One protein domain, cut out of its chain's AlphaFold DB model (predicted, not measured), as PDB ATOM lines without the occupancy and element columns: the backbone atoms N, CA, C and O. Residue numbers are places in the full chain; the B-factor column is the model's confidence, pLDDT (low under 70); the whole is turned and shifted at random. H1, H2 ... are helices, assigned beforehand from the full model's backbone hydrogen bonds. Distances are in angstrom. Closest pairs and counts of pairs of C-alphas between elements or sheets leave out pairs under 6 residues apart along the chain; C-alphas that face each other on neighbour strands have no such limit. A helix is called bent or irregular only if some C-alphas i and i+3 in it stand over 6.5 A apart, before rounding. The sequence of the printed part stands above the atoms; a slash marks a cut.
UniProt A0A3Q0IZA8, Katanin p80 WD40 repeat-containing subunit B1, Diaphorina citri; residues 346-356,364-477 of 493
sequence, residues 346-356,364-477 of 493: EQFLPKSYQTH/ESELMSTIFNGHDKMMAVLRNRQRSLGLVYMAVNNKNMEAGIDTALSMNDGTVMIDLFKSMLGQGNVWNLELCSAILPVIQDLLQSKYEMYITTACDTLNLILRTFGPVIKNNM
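AT A GLANCE: This is residues 346 to 356 and 364 to 477 of the 493 residues of the protein "Katanin p80 WD40 repeat-containing subunit B1" of Diaphorina citri (UniProt A0A3Q0IZA8). One long helix, H2, runs along the length of the model, and its last part joins a head of four shorter helices, H3 to H6. In that head H4 sits between two helical hairpins, H2 with H3 and H5 with H6, while the small H1 lies away from the head, towards the other end of H2. The printed part has 125 residues with six named helices, H1 to H6 in chain order, and no named strand; its class is all helix. It is loose, with a radius of gyration of the C-alphas of 18.8 A, and elongated, spanning 67 by 36 by 22 A.

IN THESE COORDINATES: H2, residues 364 to 398, is the longest helix, 50.1 A from C-alpha 364 at (18.472, 22.465, -24.407) to C-alpha 398 at (15.322, 34.392, 24.181). H3 is residues 401 to 411, 15.5 A long, and H4 is residues 414 to 425, 16.2 A long. H5, residues 433 to 447, is 20.2 A long and irregular, with C-alphas 438 and 441 7.2 A apart. H6, residues 452 to 477, is 31.1 A long and irregular, with C-alphas 468 and 471 7.7 A apart and a kink of 69 degrees near residue 471; it ends at C-alpha 477, (-16.935, 18.518, 31.444). H1 is residues 351 to 354.

HOW THE PARTS SIT: H2 touches H3 with residues 388 to 396 alone; the closest C-alphas, of Val 396 and Gly 404, are 4.6 A apart. This hairpin has a tilt of 37 degrees, only just steep, opposite ways. H4 is the hub. It touches H2 at Val 416 and Leu 389, the closest C-alphas at 6.5 A, with a steep tilt of 50 degrees, the same way. H3 and H4 only just touch, only at the corner by their link, with 3 pairs of C-alphas within 8 A, the closest those of Ala 408 and Met 417 at 6.4 A. H4 touches H6 at Leu 425 and Thr 461, the closest C-alphas at 6.7 A, with a steep tilt of 55 degrees. H5 and H6 form a hairpin, opposite ways at a steep tilt of 40 degrees, with the closest C-alphas, of Leu 447 and Ile 455, 4.5 A apart. H1 is apart from the other helices. Every O i to N i+4 pair is within hydrogen-bond range in H2, H3 and H4, against 9 of 11 in H5 and 20 of 22 in H6; H1 is too short for such a pair.

THE WHOLE: The C-alphas farthest apart, of Glu 364 and Asn 475, are 67.7 A apart. Residues 379 to 384 of H2 stand free. Residues 357 to 363 are not printed, and C-alphas 356 and 364 are 18.3 A apart across the cut. Of the links that are printed whole, none is long. Mean pLDDT of the printed part is 84.3; residues 350 to 356 and residue 428 are under 70.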
ATOM      1  N   GLU A 346       7.246  18.356  -8.173       72.12
ATOM      2  CA  GLU A 346       6.705  18.294  -9.520       72.12
ATOM      3  C   GLU A 346       6.168  19.656  -9.953       72.12
ATOM      4  O   GLU A 346       6.388  20.032 -11.100       72.12
ATOM      5  N   GLN A 347       5.607  20.469  -9.045       71.44
ATOM      6  CA  GLN A 347       5.120  21.831  -9.344       71.44
ATOM      7  C   GLN A 347       6.208  22.780  -9.854       71.44
ATOM      8  O   GLN A 347       5.902  23.768 -10.527       71.44
ATOM      9  N   PHE A 348       7.470  22.491  -9.534       73.12
ATOM     10  CA  PHE A 348       8.612  23.299  -9.945       73.12
ATOM     11  C   PHE A 348       9.273  22.779 -11.225       73.12
ATOM     12  O   PHE A 348      10.168  23.440 -11.749       73.12
ATOM     13  N   LEU A 349       8.827  21.641 -11.765       72.88
ATOM     14  CA  LEU A 349       9.312  21.122 -13.040       72.88
ATOM     15  C   LEU A 349       8.600  21.783 -14.235       72.88
ATOM     16  O   LEU A 349       7.457  22.239 -14.123       72.88
ATOM     17  N   PRO A 350       9.250  21.839 -15.415       69.56
ATOM     18  CA  PRO A 350       8.602  22.285 -16.643       69.56
ATOM     19  C   PRO A 350       7.309  21.500 -16.917       69.56
ATOM     20  O   PRO A 350       7.284  20.275 -16.825       69.56
ATOM     21  N   LYS A 351       6.237  22.185 -17.341       65.06
ATOM     22  CA  LYS A 351       4.943  21.542 -17.659       65.06
ATOM     23  C   LYS A 351       5.057  20.453 -18.734       65.06
ATOM     24  O   LYS A 351       4.309  19.483 -18.703       65.06
ATOM     25  N   SER A 352       6.023  20.582 -19.647       61.25
ATOM     26  CA  SER A 352       6.347  19.570 -20.660       61.25
ATOM     27  C   SER A 352       6.827  18.239 -20.069       61.25
ATOM     28  O   SER A 352       6.683  17.216 -20.729       61.25
ATOM     29  N   TYR A 353       7.359  18.241 -18.842       57.81
ATOM     30  CA  TYR A 353       7.724  17.037 -18.089       57.81
ATOM     31  C   TYR A 353       6.546  16.451 -17.294       57.81
ATOM     32  O   TYR A 353       6.504  15.245 -17.086       57.81
ATOM     33  N   GLN A 354       5.577  17.279 -16.883       57.53
ATOM     34  CA  GLN A 354       4.400  16.845 -16.112       57.53
ATOM     35  C   GLN A 354       3.345  16.144 -16.985       57.53
ATOM     36  O   GLN A 354       2.679  15.210 -16.548       57.53
ATOM     37  N   THR A 355       3.176  16.574 -18.239       54.00
ATOM     38  CA  THR A 355       2.300  15.894 -19.200       54.00
ATOM     39  C   THR A 355       3.122  14.994 -20.112       54.00
ATOM     40  O   THR A 355       3.860  15.494 -20.954       54.00
ATOM     41  N   HIS A 356       2.923  13.673 -20.035       52.53
ATOM     42  CA  HIS A 356       3.423  12.686 -21.007       52.53
ATOM     43  C   HIS A 356       2.782  12.828 -22.411       52.53
ATOM     44  O   HIS A 356       2.435  11.842 -23.061       52.53
ATOM     45  N   GLU A 364      17.846  22.859 -25.682       75.44
ATOM     46  CA  GLU A 364      18.472  22.465 -24.407       75.44
ATOM     47  C   GLU A 364      18.696  23.673 -23.479       75.44
ATOM     48  O   GLU A 364      18.510  23.576 -22.269       75.44
ATOM     49  N   SER A 365      19.000  24.844 -24.050       79.00
ATOM     50  CA  SER A 365      19.140  26.108 -23.312       79.00
ATOM     51  C   SER A 365      17.821  26.568 -22.668       79.00
ATOM     52  O   SER A 365      17.776  26.950 -21.494       79.00
ATOM     53  N   GLU A 366      16.707  26.480 -23.398       75.81
ATOM     54  CA  GLU A 366      15.370  26.794 -22.875       75.81
ATOM     55  C   GLU A 366      14.905  25.774 -21.826       75.81
ATOM     56  O   GLU A 366      14.285  26.144 -20.826       75.81
ATOM     57  N   LEU A 367      15.249  24.495 -21.995       77.44
ATOM     58  CA  LEU A 367      14.976  23.463 -20.997       77.44
ATOM     59  C   LEU A 367      15.742  23.742 -19.696       77.44
ATOM     60  O   LEU A 367      15.140  23.790 -18.623       77.44
ATOM     61  N   MET A 368      17.053  23.982 -19.794       79.19
ATOM     62  CA  MET A 368      17.904  24.255 -18.636       79.19
ATOM     63  C   MET A 368      17.477  25.528 -17.911       79.19
ATOM     64  O   MET A 368      17.375  25.524 -16.688       79.19
ATOM     65  N   SER A 369      17.156  26.601 -18.638       80.38
ATOM     66  CA  SER A 369      16.635  27.829 -18.021       80.38
ATOM     67  C   SER A 369      15.296  27.608 -17.307       80.38
ATOM     68  O   SER A 369      15.082  28.164 -16.229       80.38
ATOM     69  N   THR A 370      14.416  26.751 -17.835       78.12
ATOM     70  CA  THR A 370      13.146  26.420 -17.172       78.12
ATOM     71  C   THR A 370      13.369  25.591 -15.904       78.12
ATOM     72  O   THR A 370      12.747  25.868 -14.879       78.12
ATOM     73  N   ILE A 371      14.288  24.620 -15.946       79.12
ATOM     74  CA  ILE A 371      14.678  23.810 -14.784       79.12
ATOM     75  C   ILE A 371      15.312  24.689 -13.701       79.12
ATOM     76  O   ILE A 371      14.900  24.618 -12.544       79.12
ATOM     77  N   PHE A 372      16.264  25.554 -14.061       83.06
ATOM     78  CA  PHE A 372      16.905  26.462 -13.108       83.06
ATOM     79  C   PHE A 372      15.913  27.448 -12.496       83.06
ATOM     80  O   PHE A 372      15.930  27.645 -11.289       83.06
ATOM     81  N   ASN A 373      14.969  27.978 -13.275       80.81
ATOM     82  CA  ASN A 373      13.902  28.819 -12.735       80.81
ATOM     83  C   ASN A 373      13.018  28.066 -11.718       80.81
ATOM     84  O   ASN A 373      12.589  28.635 -10.716       80.81
ATOM     85  N   GLY A 374      12.744  26.780 -11.956       80.06
ATOM     86  CA  GLY A 374      12.069  25.903 -10.997       80.06
ATOM     87  C   GLY A 374      12.876  25.689  -9.717       80.06
ATOM     88  O   GLY A 374      12.366  25.880  -8.610       80.06
ATOM     89  N   HIS A 375      14.159  25.365  -9.875       84.31
ATOM     90  CA  HIS A 375      15.106  25.202  -8.775       84.31
ATOM     91  C   HIS A 375      15.234  26.477  -7.931       84.31
ATOM     92  O   HIS A 375      15.146  26.414  -6.707       84.31
ATOM     93  N   ASP A 376      15.360  27.643  -8.560       83.88
ATOM     94  CA  ASP A 376      15.489  28.928  -7.872       83.88
ATOM     95  C   ASP A 376      14.239  29.264  -7.056       83.88
ATOM     96  O   ASP A 376      14.345  29.717  -5.912       83.88
ATOM     97  N   LYS A 377      13.045  28.980  -7.594       82.81
ATOM     98  CA  LYS A 377      11.780  29.120  -6.855       82.81
ATOM     99  C   LYS A 377      11.733  28.193  -5.645       82.81
ATOM    100  O   LYS A 377      11.381  28.642  -4.556       82.81
ATOM    101  N   MET A 378      12.130  26.933  -5.805       84.19
ATOM    102  CA  MET A 378      12.199  25.976  -4.698       84.19
ATOM    103  C   MET A 378      13.187  26.444  -3.619       84.19
ATOM    104  O   MET A 378      12.848  26.492  -2.435       84.19
ATOM    105  N   MET A 379      14.385  26.866  -4.022       85.12
ATOM    106  CA  MET A 379      15.403  27.399  -3.117       85.12
ATOM    107  C   MET A 379      14.933  28.669  -2.406       85.12
ATOM    108  O   MET A 379      15.258  28.867  -1.236       85.12
ATOM    109  N   ALA A 380      14.145  29.520  -3.066       86.75
ATOM    110  CA  ALA A 380      13.544  30.690  -2.436       86.75
ATOM    111  C   ALA A 380      12.547  30.297  -1.335       86.75
ATOM    112  O   ALA A 380      12.614  30.862  -0.240       86.75
ATOM    113  N   VAL A 381      11.685  29.301  -1.578       86.25
ATOM    114  CA  VAL A 381      10.746  28.790  -0.563       86.25
ATOM    115  C   VAL A 381      11.500  28.192   0.625       86.25
ATOM    116  O   VAL A 381      11.224  28.556   1.768       86.25
ATOM    117  N   LEU A 382      12.509  27.350   0.377       85.25
ATOM    118  CA  LEU A 382      13.316  26.736   1.438       85.25
ATOM    119  C   LEU A 382      14.081  27.776   2.267       85.25
ATOM    120  O   LEU A 382      14.070  27.712   3.496       85.25
ATOM    121  N   ARG A 383      14.693  28.779   1.621       89.38
ATOM    122  CA  ARG A 383      15.370  29.884   2.321       89.38
ATOM    123  C   ARG A 383      14.396  30.714   3.150       89.38
ATOM    124  O   ARG A 383      14.748  31.140   4.249       89.38
ATOM    125  N   ASN A 384      13.189  30.961   2.638       89.06
ATOM    126  CA  ASN A 384      12.174  31.693   3.387       89.06
ATOM    127  C   ASN A 384      11.733  30.909   4.625       89.06
ATOM    128  O   ASN A 384      11.751  31.455   5.724       89.06
ATOM    129  N   ARG A 385      11.451  29.612   4.470       89.94
ATOM    130  CA  ARG A 385      11.091  28.725   5.579       89.94
ATOM    131  C   ARG A 385      12.193  28.630   6.632       89.94
ATOM    132  O   ARG A 385      11.913  28.755   7.819       89.94
ATOM    133  N   GLN A 386      13.451  28.491   6.209       90.31
ATOM    134  CA  GLN A 386      14.605  28.496   7.112       90.31
ATOM    135  C   GLN A 386      14.699  29.807   7.904       90.31
ATOM    136  O   GLN A 386      14.983  29.783   9.100       90.31
ATOM    137  N   ARG A 387      14.441  30.953   7.261       93.06
ATOM    138  CA  ARG A 387      14.415  32.256   7.936       93.06
ATOM    139  C   ARG A 387      13.284  32.329   8.964       93.06
ATOM    140  O   ARG A 387      13.545  32.732  10.094       93.06
ATOM    141  N   SER A 388      12.069  31.925   8.594       92.56
ATOM    142  CA  SER A 388      10.905  31.908   9.490       92.56
ATOM    143  C   SER A 388      11.150  31.026  10.716       92.56
ATOM    144  O   SER A 388      10.983  31.481  11.845       92.56
ATOM    145  N   LEU A 389      11.659  29.807  10.516       92.38
ATOM    146  CA  LEU A 389      12.043  28.916  11.615       92.38
ATOM    147  C   LEU A 389      13.177  29.492  12.464       92.38
ATOM    148  O   LEU A 389      13.169  29.330  13.679       92.38
ATOM    149  N   GLY A 390      14.128  30.204  11.855       92.12
ATOM    150  CA  GLY A 390      15.174  30.923  12.580       92.12
ATOM    151  C   GLY A 390      14.613  31.989  13.525       92.12
ATOM    152  O   GLY A 390      15.072  32.094  14.660       92.12
ATOM    153  N   LEU A 391      13.591  32.739  13.098       92.38
ATOM    154  CA  LEU A 391      12.908  33.726  13.943       92.38
ATOM    155  C   LEU A 391      12.146  33.061  15.096       92.38
ATOM    156  O   LEU A 391      12.264  33.508  16.237       92.38
ATOM    157  N   VAL A 392      11.428  31.968  14.818       93.44
ATOM    158  CA  VAL A 392      10.749  31.170  15.853       93.44
ATOM    159  C   VAL A 392      11.766  30.628  16.859       93.44
ATOM    160  O   VAL A 392      11.596  30.800  18.063       93.44
ATOM    161  N   TYR A 393      12.873  30.053  16.386       92.12
ATOM    162  CA  TYR A 393      13.946  29.537  17.236       92.12
ATOM    163  C   TYR A 393      14.557  30.627  18.127       92.12
ATOM    164  O   TYR A 393      14.744  30.415  19.324       92.12
ATOM    165  N   MET A 394      14.822  31.818  17.578       91.69
ATOM    166  CA  MET A 394      15.298  32.959  18.367       91.69
ATOM    167  C   MET A 394      14.287  33.376  19.442       91.69
ATOM    168  O   MET A 394      14.691  33.679  20.564       91.69
ATOM    169  N   ALA A 395      12.988  33.380  19.131       90.69
ATOM    170  CA  ALA A 395      11.940  33.706  20.096       90.69
ATOM    171  C   ALA A 395      11.866  32.679  21.239       90.69
ATOM    172  O   ALA A 395      11.828  33.079  22.405       90.69
ATOM    173  N   VAL A 396      11.945  31.381  20.916       88.06
ATOM    174  CA  VAL A 396      11.986  30.293  21.910       88.06
ATOM    175  C   VAL A 396      13.207  30.425  22.821       88.06
ATOM    176  O   VAL A 396      13.081  30.307  24.036       88.06
ATOM    177  N   ASN A 397      14.383  30.708  22.252       88.25
ATOM    178  CA  ASN A 397      15.637  30.728  23.006       88.25
ATOM    179  C   ASN A 397      15.813  31.993  23.867       88.25
ATOM    180  O   ASN A 397      16.482  31.952  24.896       88.25
ATOM    181  N   ASN A 398      15.225  33.121  23.454       87.19
ATOM    182  CA  ASN A 398      15.322  34.392  24.181       87.19
ATOM    183  C   ASN A 398      14.251  34.561  25.266       87.19
ATOM    184  O   ASN A 398      14.458  35.335  26.201       87.19
ATOM    185  N   LYS A 399      13.091  33.915  25.113       86.31
ATOM    186  CA  LYS A 399      11.953  34.043  26.032       86.31
ATOM    187  C   LYS A 399      11.500  32.668  26.520       86.31
ATOM    188  O   LYS A 399      12.000  32.180  27.526       86.31
ATOM    189  N   ASN A 400      10.527  32.078  25.837       85.88
ATOM    190  CA  ASN A 400       9.887  30.818  26.188       85.88
ATOM    191  C   ASN A 400       9.176  30.228  24.954       85.88
ATOM    192  O   ASN A 400       9.109  30.857  23.896       85.88
ATOM    193  N   MET A 401       8.634  29.013  25.092       87.12
ATOM    194  CA  MET A 401       7.926  28.347  23.992       87.12
ATOM    195  C   MET A 401       6.665  29.110  23.549       87.12
ATOM    196  O   MET A 401       6.375  29.143  22.358       87.12
ATOM    197  N   GLU A 402       5.965  29.770  24.473       88.69
ATOM    198  CA  GLU A 402       4.803  30.626  24.176       88.69
ATOM    199  C   GLU A 402       5.155  31.730  23.182       88.69
ATOM    200  O   GLU A 402       4.534  31.822  22.128       88.69
ATOM    201  N   ALA A 403       6.236  32.475  23.425       88.88
ATOM    202  CA  ALA A 403       6.699  33.496  22.490       88.88
ATOM    203  C   ALA A 403       7.090  32.914  21.120       88.88
ATOM    204  O   ALA A 403       6.937  33.582  20.094       88.88
ATOM    205  N   GLY A 404       7.604  31.679  21.091       90.75
ATOM    206  CA  GLY A 404       7.873  30.945  19.855       90.75
ATOM    207  C   GLY A 404       6.604  30.641  19.064       90.75
ATOM    208  O   GLY A 404       6.557  30.891  17.859       90.75
ATOM    209  N   ILE A 405       5.569  30.155  19.747       90.50
ATOM    210  CA  ILE A 405       4.261  29.850  19.162       90.50
ATOM    211  C   ILE A 405       3.562  31.124  18.698       90.50
ATOM    212  O   ILE A 405       3.125  31.160  17.557       90.50
ATOM    213  N   ASP A 406       3.546  32.194  19.491       91.31
ATOM    214  CA  ASP A 406       2.982  33.489  19.080       91.31
ATOM    215  C   ASP A 406       3.671  34.032  17.825       91.31
ATOM    216  O   ASP A 406       3.030  34.532  16.899       91.31
ATOM    217  N   THR A 407       4.998  33.885  17.764       92.62
ATOM    218  CA  THR A 407       5.785  34.267  16.590       92.62
ATOM    219  C   THR A 407       5.384  33.427  15.377       92.62
ATOM    220  O   THR A 407       5.158  33.988  14.307       92.62
ATOM    221  N   ALA A 408       5.228  32.110  15.526       92.06
ATOM    222  CA  ALA A 408       4.799  31.229  14.441       92.06
ATOM    223  C   ALA A 408       3.346  31.501  13.996       92.06
ATOM    224  O   ALA A 408       3.071  31.560  12.798       92.06
ATOM    225  N   LEU A 409       2.434  31.760  14.938       91.81
ATOM    226  CA  LEU A 409       1.046  32.144  14.672       91.81
ATOM    227  C   LEU A 409       0.970  33.468  13.905       91.81
ATOM    228  O   LEU A 409       0.216  33.579  12.940       91.81
ATOM    229  N   SER A 410       1.806  34.449  14.267       91.38
ATOM    230  CA  SER A 410       1.870  35.741  13.571       91.38
ATOM    231  C   SER A 410       2.328  35.629  12.112       91.38
ATOM    232  O   SER A 410       1.997  36.490  11.297       91.38
ATOM    233  N   MET A 411       3.062  34.565  11.764       90.75
ATOM    234  CA  MET A 411       3.501  34.305  10.390       90.75
ATOM    235  C   MET A 411       2.382  33.743   9.508       90.75
ATOM    236  O   MET A 411       2.489  33.842   8.287       90.75
ATOM    237  N   ASN A 412       1.327  33.171  10.105       87.88
ATOM    238  CA  ASN A 412       0.205  32.529   9.411       87.88
ATOM    239  C   ASN A 412       0.648  31.524   8.322       87.88
ATOM    240  O   ASN A 412       0.068  31.448   7.239       87.88
ATOM    241  N   ASP A 413       1.719  30.772   8.600       88.44
ATOM    242  CA  ASP A 413       2.294  29.781   7.690       88.44
ATOM    243  C   ASP A 413       2.158  28.375   8.290       88.44
ATOM    244  O   ASP A 413       2.853  28.001   9.241       88.44
ATOM    245  N   GLY A 414       1.267  27.571   7.702       86.12
ATOM    246  CA  GLY A 414       1.014  26.198   8.140       86.12
ATOM    247  C   GLY A 414       2.248  25.292   8.067       86.12
ATOM    248  O   GLY A 414       2.380  24.384   8.883       86.12
ATOM    249  N   THR A 415       3.197  25.552   7.159       88.00
ATOM    250  CA  THR A 415       4.420  24.737   7.047       88.00
ATOM    251  C   THR A 415       5.341  24.917   8.251       88.00
ATOM    252  O   THR A 415       5.943  23.947   8.713       88.00
ATOM    253  N   VAL A 416       5.415  26.141   8.783       90.88
ATOM    254  CA  VAL A 416       6.203  26.489   9.972       90.88
ATOM    255  C   VAL A 416       5.556  25.893  11.221       90.88
ATOM    256  O   VAL A 416       6.253  25.320  12.057       90.88
ATOM    257  N   MET A 417       4.223  25.953  11.317       90.56
ATOM    258  CA  MET A 417       3.470  25.347  12.424       90.56
ATOM    259  C   MET A 417       3.644  23.826  12.478       90.56
ATOM    260  O   MET A 417       3.847  23.275  13.557       90.56
ATOM    261  N   ILE A 418       3.635  23.144  11.330       90.50
ATOM    262  CA  ILE A 418       3.863  21.692  11.264       90.50
ATOM    263  C   ILE A 418       5.274  21.317  11.731       90.50
ATOM    264  O   ILE A 418       5.424  20.364  12.496       90.50
ATOM    265  N   ASP A 419       6.307  22.055  11.312       89.50
ATOM    266  CA  ASP A 419       7.678  21.801  11.780       89.50
ATOM    267  C   ASP A 419       7.801  22.010  13.291       89.50
ATOM    268  O   ASP A 419       8.415  21.201  13.992       89.50
ATOM    269  N   LEU A 420       7.176  23.077  13.798       89.94
ATOM    270  CA  LEU A 420       7.151  23.392  15.219       89.94
ATOM    271  C   LEU A 420       6.441  22.286  16.009       89.94
ATOM    272  O   LEU A 420       7.023  21.761  16.957       89.94
ATOM    273  N   PHE A 421       5.249  21.854  15.582       90.50
ATOM    274  CA  PHE A 421       4.508  20.762  16.221       90.50
ATOM    275  C   PHE A 421       5.290  19.456  16.219       90.50
ATOM    276  O   PHE A 421       5.385  18.813  17.263       90.50
ATOM    277  N   LYS A 422       5.921  19.084  15.099       87.31
ATOM    278  CA  LYS A 422       6.788  17.897  15.047       87.31
ATOM    279  C   LYS A 422       7.948  17.987  16.037       87.31
ATOM    280  O   LYS A 422       8.241  16.998  16.706       87.31
ATOM    281  N   SER A 423       8.571  19.158  16.184       87.25
ATOM    282  CA  SER A 423       9.628  19.353  17.185       87.25
ATOM    283  C   SER A 423       9.103  19.220  18.624       87.25
ATOM    284  O   SER A 423       9.753  18.602  19.468       87.25
ATOM    285  N   MET A 424       7.897  19.730  18.891       86.06
ATOM    286  CA  MET A 424       7.263  19.705  20.211       86.06
ATOM    287  C   MET A 424       6.698  18.331  20.592       86.06
ATOM    288  O   MET A 424       6.665  17.994  21.775       86.06
ATOM    289  N   LEU A 425       6.268  17.519  19.621       84.75
ATOM    290  CA  LEU A 425       5.791  16.147  19.848       84.75
ATOM    291  C   LEU A 425       6.873  15.261  20.487       84.75
ATOM    292  O   LEU A 425       6.557  14.391  21.296       84.75
ATOM    293  N   GLY A 426       8.151  15.523  20.191       75.31
ATOM    294  CA  GLY A 426       9.291  14.852  20.823       75.31
ATOM    295  C   GLY A 426       9.607  15.330  22.247       75.31
ATOM    296  O   GLY A 426      10.431  14.717  22.924       75.31
ATOM    297  N   GLN A 427       8.975  16.409  22.724       76.38
ATOM    298  CA  GLN A 427       9.283  17.062  23.999       76.38
ATOM    299  C   GLN A 427       8.020  17.208  24.865       76.38
ATOM    300  O   GLN A 427       7.454  18.289  25.015       76.38
ATOM    301  N   GLY A 428       7.579  16.107  25.485       64.88
ATOM    302  CA  GLY A 428       6.320  16.052  26.250       64.88
ATOM    303  C   GLY A 428       6.184  17.069  27.398       64.88
ATOM    304  O   GLY A 428       5.069  17.442  27.743       64.88
ATOM    305  N   ASN A 429       7.296  17.575  27.942       73.12
ATOM    306  CA  ASN A 429       7.303  18.513  29.075       73.12
ATOM    307  C   ASN A 429       7.047  19.979  28.687       73.12
ATOM    308  O   ASN A 429       6.999  20.838  29.562       73.12
ATOM    309  N   VAL A 430       6.930  20.280  27.392       79.25
ATOM    310  CA  VAL A 430       6.748  21.650  26.885       79.25
ATOM    311  C   VAL A 430       5.273  22.070  26.877       79.25
ATOM    312  O   VAL A 430       4.952  23.253  26.839       79.25
ATOM    313  N   TRP A 431       4.362  21.101  26.929       83.19
ATOM    314  CA  TRP A 431       2.931  21.313  26.767       83.19
ATOM    315  C   TRP A 431       2.280  21.849  28.048       83.19
ATOM    316  O   TRP A 431       2.355  21.217  29.099       83.19
ATOM    317  N   ASN A 432       1.582  22.981  27.946       85.94
ATOM    318  CA  ASN A 432       0.733  23.541  29.001       85.94
ATOM    319  C   ASN A 432      -0.666  23.890  28.433       85.94
ATOM    320  O   ASN A 432      -0.882  23.821  27.221       85.94
ATOM    321  N   LEU A 433      -1.636  24.208  29.299       81.88
ATOM    322  CA  LEU A 433      -3.024  24.463  28.878       81.88
ATOM    323  C   LEU A 433      -3.177  25.737  28.031       81.88
ATOM    324  O   LEU A 433      -3.984  25.740  27.105       81.88
ATOM    325  N   GLU A 434      -2.391  26.778  28.311       83.12
ATOM    326  CA  GLU A 434      -2.409  28.049  27.567       83.12
ATOM    327  C   GLU A 434      -1.901  27.864  26.131       83.12
ATOM    328  O   GLU A 434      -2.496  28.349  25.172       83.12
ATOM    329  N   LEU A 435      -0.855  27.059  25.954       86.44
ATOM    330  CA  LEU A 435      -0.371  26.662  24.639       86.44
ATOM    331  C   LEU A 435      -1.402  25.828  23.891       86.44
ATOM    332  O   LEU A 435      -1.613  26.042  22.701       86.44
ATOM    333  N   CYS A 436      -2.060  24.890  24.579       86.62
ATOM    334  CA  CYS A 436      -3.101  24.073  23.962       86.62
ATOM    335  C   CYS A 436      -4.250  24.945  23.441       86.62
ATOM    336  O   CYS A 436      -4.676  24.749  22.306       86.62
ATOM    337  N   SER A 437      -4.727  25.920  24.222       85.62
ATOM    338  CA  SER A 437      -5.807  26.811  23.781       85.62
ATOM    339  C   SER A 437      -5.395  27.683  22.593       85.62
ATOM    340  O   SER A 437      -6.182  27.828  21.658       85.62
ATOM    341  N   ALA A 438      -4.154  28.180  22.572       88.12
ATOM    342  CA  ALA A 438      -3.635  28.999  21.477       88.12
ATOM    343  C   ALA A 438      -3.543  28.240  20.141       88.12
ATOM    344  O   ALA A 438      -3.806  28.810  19.084       88.12
ATOM    345  N   ILE A 439      -3.189  26.950  20.166       90.25
ATOM    346  CA  ILE A 439      -2.942  26.187  18.934       90.25
ATOM    347  C   ILE A 439      -4.155  25.405  18.415       90.25
ATOM    348  O   ILE A 439      -4.136  24.960  17.266       90.25
ATOM    349  N   LEU A 440      -5.203  25.214  19.225       90.00
ATOM    350  CA  LEU A 440      -6.404  24.461  18.834       90.00
ATOM    351  C   LEU A 440      -7.065  24.969  17.535       90.00
ATOM    352  O   LEU A 440      -7.402  24.122  16.704       90.00
ATOM    353  N   PRO A 441      -7.207  26.290  17.297       91.31
ATOM    354  CA  PRO A 441      -7.723  26.798  16.025       91.31
ATOM    355  C   PRO A 441      -6.866  26.367  14.829       91.31
ATOM    356  O   PRO A 441      -7.387  25.917  13.815       91.31
ATOM    357  N   VAL A 442      -5.538  26.394  14.977       92.12
ATOM    358  CA  VAL A 442      -4.620  25.961  13.915       92.12
ATOM    359  C   VAL A 442      -4.719  24.458  13.676       92.12
ATOM    360  O   VAL A 442      -4.719  24.019  12.532       92.12
ATOM    361  N   ILE A 443      -4.847  23.648  14.731       91.81
ATOM    362  CA  ILE A 443      -5.077  22.201  14.594       91.81
ATOM    363  C   ILE A 443      -6.363  21.943  13.800       91.81
ATOM    364  O   ILE A 443      -6.369  21.084  12.919       91.81
ATOM    365  N   GLN A 444      -7.435  22.695  14.068       92.31
ATOM    366  CA  GLN A 444      -8.691  22.581  13.326       92.31
ATOM    367  C   GLN A 444      -8.511  22.891  11.833       92.31
ATOM    368  O   GLN A 444      -9.021  22.138  11.001       92.31
ATOM    369  N   ASP A 445      -7.764  23.942  11.494       90.69
ATOM    370  CA  ASP A 445      -7.481  24.303  10.101       90.69
ATOM    371  C   ASP A 445      -6.608  23.246   9.404       90.69
ATOM    372  O   ASP A 445      -6.865  22.859   8.262       90.69
ATOM    373  N   LEU A 446      -5.605  22.707  10.105       89.88
ATOM    374  CA  LEU A 446      -4.719  21.665   9.578       89.88
ATOM    375  C   LEU A 446      -5.448  20.336   9.328       89.88
ATOM    376  O   LEU A 446      -5.129  19.647   8.360       89.88
ATOM    377  N   LEU A 447      -6.444  19.990  10.152       90.00
ATOM    378  CA  LEU A 447      -7.286  18.802   9.957       90.00
ATOM    379  C   LEU A 447      -8.155  18.883   8.694       90.00
ATOM    380  O   LEU A 447      -8.551  17.847   8.164       90.00
ATOM    381  N   GLN A 448      -8.449  20.091   8.207       89.38
ATOM    382  CA  GLN A 448      -9.206  20.322   6.969       89.38
ATOM    383  C   GLN A 448      -8.300  20.463   5.736       89.38
ATOM    384  O   GLN A 448      -8.777  20.720   4.631       89.38
ATOM    385  N   SER A 449      -6.987  20.314   5.910       86.94
ATOM    386  CA  SER A 449      -6.019  20.449   4.830       86.94
ATOM    387  C   SER A 449      -6.131  19.313   3.814       86.94
ATOM    388  O   SER A 449      -6.386  18.165   4.156       86.94
ATOM    389  N   LYS A 450      -5.832  19.613   2.547       83.44
ATOM    390  CA  LYS A 450      -5.703  18.609   1.477       83.44
ATOM    391  C   LYS A 450      -4.426  17.762   1.573       83.44
ATOM    392  O   LYS A 450      -4.259  16.824   0.801       83.44
ATOM    393  N   TYR A 451      -3.497  18.114   2.461       82.75
ATOM    394  CA  TYR A 451      -2.219  17.422   2.620       82.75
ATOM    395  C   TYR A 451      -2.303  16.410   3.765       82.75
ATOM    396  O   TYR A 451      -2.473  16.813   4.915       82.75
ATOM    397  N   GLU A 452      -2.105  15.119   3.479       83.62
ATOM    398  CA  GLU A 452      -2.176  14.037   4.478       83.62
ATOM    399  C   GLU A 452      -1.291  14.333   5.691       83.62
ATOM    400  O   GLU A 452      -1.711  14.205   6.835       83.62
ATOM    401  N   MET A 453      -0.078  14.830   5.450       81.25
ATOM    402  CA  MET A 453       0.880  15.119   6.512       81.25
ATOM    403  C   MET A 453       0.393  16.201   7.494       81.25
ATOM    404  O   MET A 453       0.761  16.164   8.671       81.25
ATOM    405  N   TYR A 454      -0.420  17.159   7.032       89.25
ATOM    406  CA  TYR A 454      -0.984  18.205   7.892       89.25
ATOM    407  C   TYR A 454      -2.021  17.587   8.826       89.25
ATOM    408  O   TYR A 454      -1.974  17.819  10.032       89.25
ATOM    409  N   ILE A 455      -2.874  16.723   8.268       89.88
ATOM    410  CA  ILE A 455      -3.888  15.968   9.004       89.88
ATOM    411  C   ILE A 455      -3.218  15.048  10.031       89.88
ATOM    412  O   ILE A 455      -3.583  15.079  11.202       89.88
ATOM    413  N   THR A 456      -2.213  14.266   9.631       88.62
ATOM    414  CA  THR A 456      -1.525  13.317  10.520       88.62
ATOM    415  C   THR A 456      -0.832  14.032  11.673       88.62
ATOM    416  O   THR A 456      -1.053  13.680  12.827       88.62
ATOM    417  N   THR A 457      -0.076  15.100  11.389       89.19
ATOM    418  CA  THR A 457       0.602  15.869  12.447       89.19
ATOM    419  C   THR A 457      -0.419  16.505  13.397       89.19
ATOM    420  O   THR A 457      -0.240  16.447  14.608       89.19
ATOM    421  N   ALA A 458      -1.519  17.058  12.873       91.75
ATOM    422  CA  ALA A 458      -2.592  17.623  13.688       91.75
ATOM    423  C   ALA A 458      -3.272  16.561  14.574       91.75
ATOM    424  O   ALA A 458      -3.516  16.810  15.755       91.75
ATOM    425  N   CYS A 459      -3.521  15.361  14.040       92.25
ATOM    426  CA  CYS A 459      -4.036  14.216  14.791       92.25
ATOM    427  C   CYS A 459      -3.077  13.775  15.902       92.25
ATOM    428  O   CYS A 459      -3.522  13.531  17.023       92.25
ATOM    429  N   ASP A 460      -1.776  13.698  15.621       90.50
ATOM    430  CA  ASP A 460      -0.762  13.316  16.608       90.50
ATOM    431  C   ASP A 460      -0.661  14.348  17.734       90.50
ATOM    432  O   ASP A 460      -0.644  13.989  18.915       90.50
ATOM    433  N   THR A 461      -0.677  15.637  17.385       90.38
ATOM    434  CA  THR A 461      -0.722  16.733  18.357       90.38
ATOM    435  C   THR A 461      -1.991  16.671  19.206       90.38
ATOM    436  O   THR A 461      -1.908  16.725  20.433       90.38
ATOM    437  N   LEU A 462      -3.161  16.470  18.594       91.12
ATOM    438  CA  LEU A 462      -4.428  16.342  19.316       91.12
ATOM    439  C   LEU A 462      -4.439  15.115  20.242       91.12
ATOM    440  O   LEU A 462      -4.901  15.195  21.381       91.12
ATOM    441  N   ASN A 463      -3.895  13.986  19.787       90.50
ATOM    442  CA  ASN A 463      -3.761  12.768  20.580       90.50
ATOM    443  C   ASN A 463      -2.864  13.002  21.804       90.50
ATOM    444  O   ASN A 463      -3.213  12.575  22.905       90.50
ATOM    445  N   LEU A 464      -1.754  13.733  21.653       88.25
ATOM    446  CA  LEU A 464      -0.904  14.116  22.781       88.25
ATOM    447  C   LEU A 464      -1.654  15.010  23.780       88.25
ATOM    448  O   LEU A 464      -1.638  14.716  24.975       88.25
ATOM    449  N   ILE A 465      -2.367  16.040  23.309       88.06
ATOM    450  CA  ILE A 465      -3.174  16.926  24.170       88.06
ATOM    451  C   ILE A 465      -4.211  16.111  24.953       88.06
ATOM    452  O   ILE A 465      -4.328  16.256  26.170       88.06
ATOM    453  N   LEU A 466      -4.931  15.205  24.286       87.62
ATOM    454  CA  LEU A 466      -5.945  14.359  24.920       87.62
ATOM    455  C   LEU A 466      -5.346  13.355  25.909       87.62
ATOM    456  O   LEU A 466      -5.959  13.076  26.938       87.62
ATOM    457  N   ARG A 467      -4.154  12.817  25.642       86.94
ATOM    458  CA  ARG A 467      -3.456  11.927  26.582       86.94
ATOM    459  C   ARG A 467      -2.998  12.668  27.832       86.94
ATOM    460  O   ARG A 467      -3.161  12.144  28.931       86.94
ATOM    461  N   THR A 468      -2.456  13.871  27.666       84.00
ATOM    462  CA  THR A 468      -1.863  14.652  28.759       84.00
ATOM    463  C   THR A 468      -2.925  15.365  29.596       84.00
ATOM    464  O   THR A 468      -2.904  15.289  30.822       84.00
ATOM    465  N   PHE A 469      -3.900  16.011  28.952       85.06
ATOM    466  CA  PHE A 469      -4.903  16.854  29.613       85.06
ATOM    467  C   PHE A 469      -6.311  16.248  29.633       85.06
ATOM    468  O   PHE A 469      -7.208  16.802  30.266       85.06
ATOM    469  N   GLY A 470      -6.526  15.084  29.014       83.44
ATOM    470  CA  GLY A 470      -7.829  14.413  28.962       83.44
ATOM    471  C   GLY A 470      -8.521  14.224  30.317       83.44
ATOM    472  O   GLY A 470      -9.722  14.482  30.399       83.44
ATOM    473  N   PRO A 471      -7.822  13.825  31.400       83.25
ATOM    474  CA  PRO A 471      -8.428  13.750  32.730       83.25
ATOM    475  C   PRO A 471      -8.928  15.108  33.246       83.25
ATOM    476  O   PRO A 471     -10.017  15.170  33.810       83.25
ATOM    477  N   VAL A 472      -8.175  16.190  33.014       80.56
ATOM    478  CA  VAL A 472      -8.540  17.560  33.419       80.56
ATOM    479  C   VAL A 472      -9.767  18.030  32.638       80.56
ATOM    480  O   VAL A 472     -10.769  18.406  33.240       80.56
ATOM    481  N   ILE A 473      -9.733  17.886  31.310       78.31
ATOM    482  CA  ILE A 473     -10.840  18.240  30.408       78.31
ATOM    483  C   ILE A 473     -12.111  17.470  30.797       78.31
ATOM    484  O   ILE A 473     -13.188  18.042  30.940       78.31
ATOM    485  N   LYS A 474     -11.996  16.157  31.029       80.19
ATOM    486  CA  LYS A 474     -13.134  15.300  31.386       80.19
ATOM    487  C   LYS A 474     -13.711  15.633  32.760       80.19
ATOM    488  O   LYS A 474     -14.919  15.506  32.932       80.19
ATOM    489  N   ASN A 475     -12.880  16.029  33.721       77.50
ATOM    490  CA  ASN A 475     -13.341  16.450  35.042       77.50
ATOM    491  C   ASN A 475     -14.086  17.789  34.981       77.50
ATOM    492  O   ASN A 475     -15.129  17.903  35.619       77.50
ATOM    493  N   ASN A 476     -13.623  18.737  34.160       71.31
ATOM    494  CA  ASN A 476     -14.340  19.994  33.916       71.31
ATOM    495  C   ASN A 476     -15.681  19.750  33.193       71.31
ATOM    496  O   ASN A 476     -16.699  20.317  33.573       71.31
ATOM    497  N   MET A 477     -15.724  18.826  32.225       71.62
ATOM    498  CA  MET A 477     -16.935  18.518  31.444       71.62
ATOM    499  C   MET A 477     -17.980  17.652  32.176       71.62
ATOM    500  O   MET A 477     -19.141  17.624  31.775       71.62
TER     501      MET A 477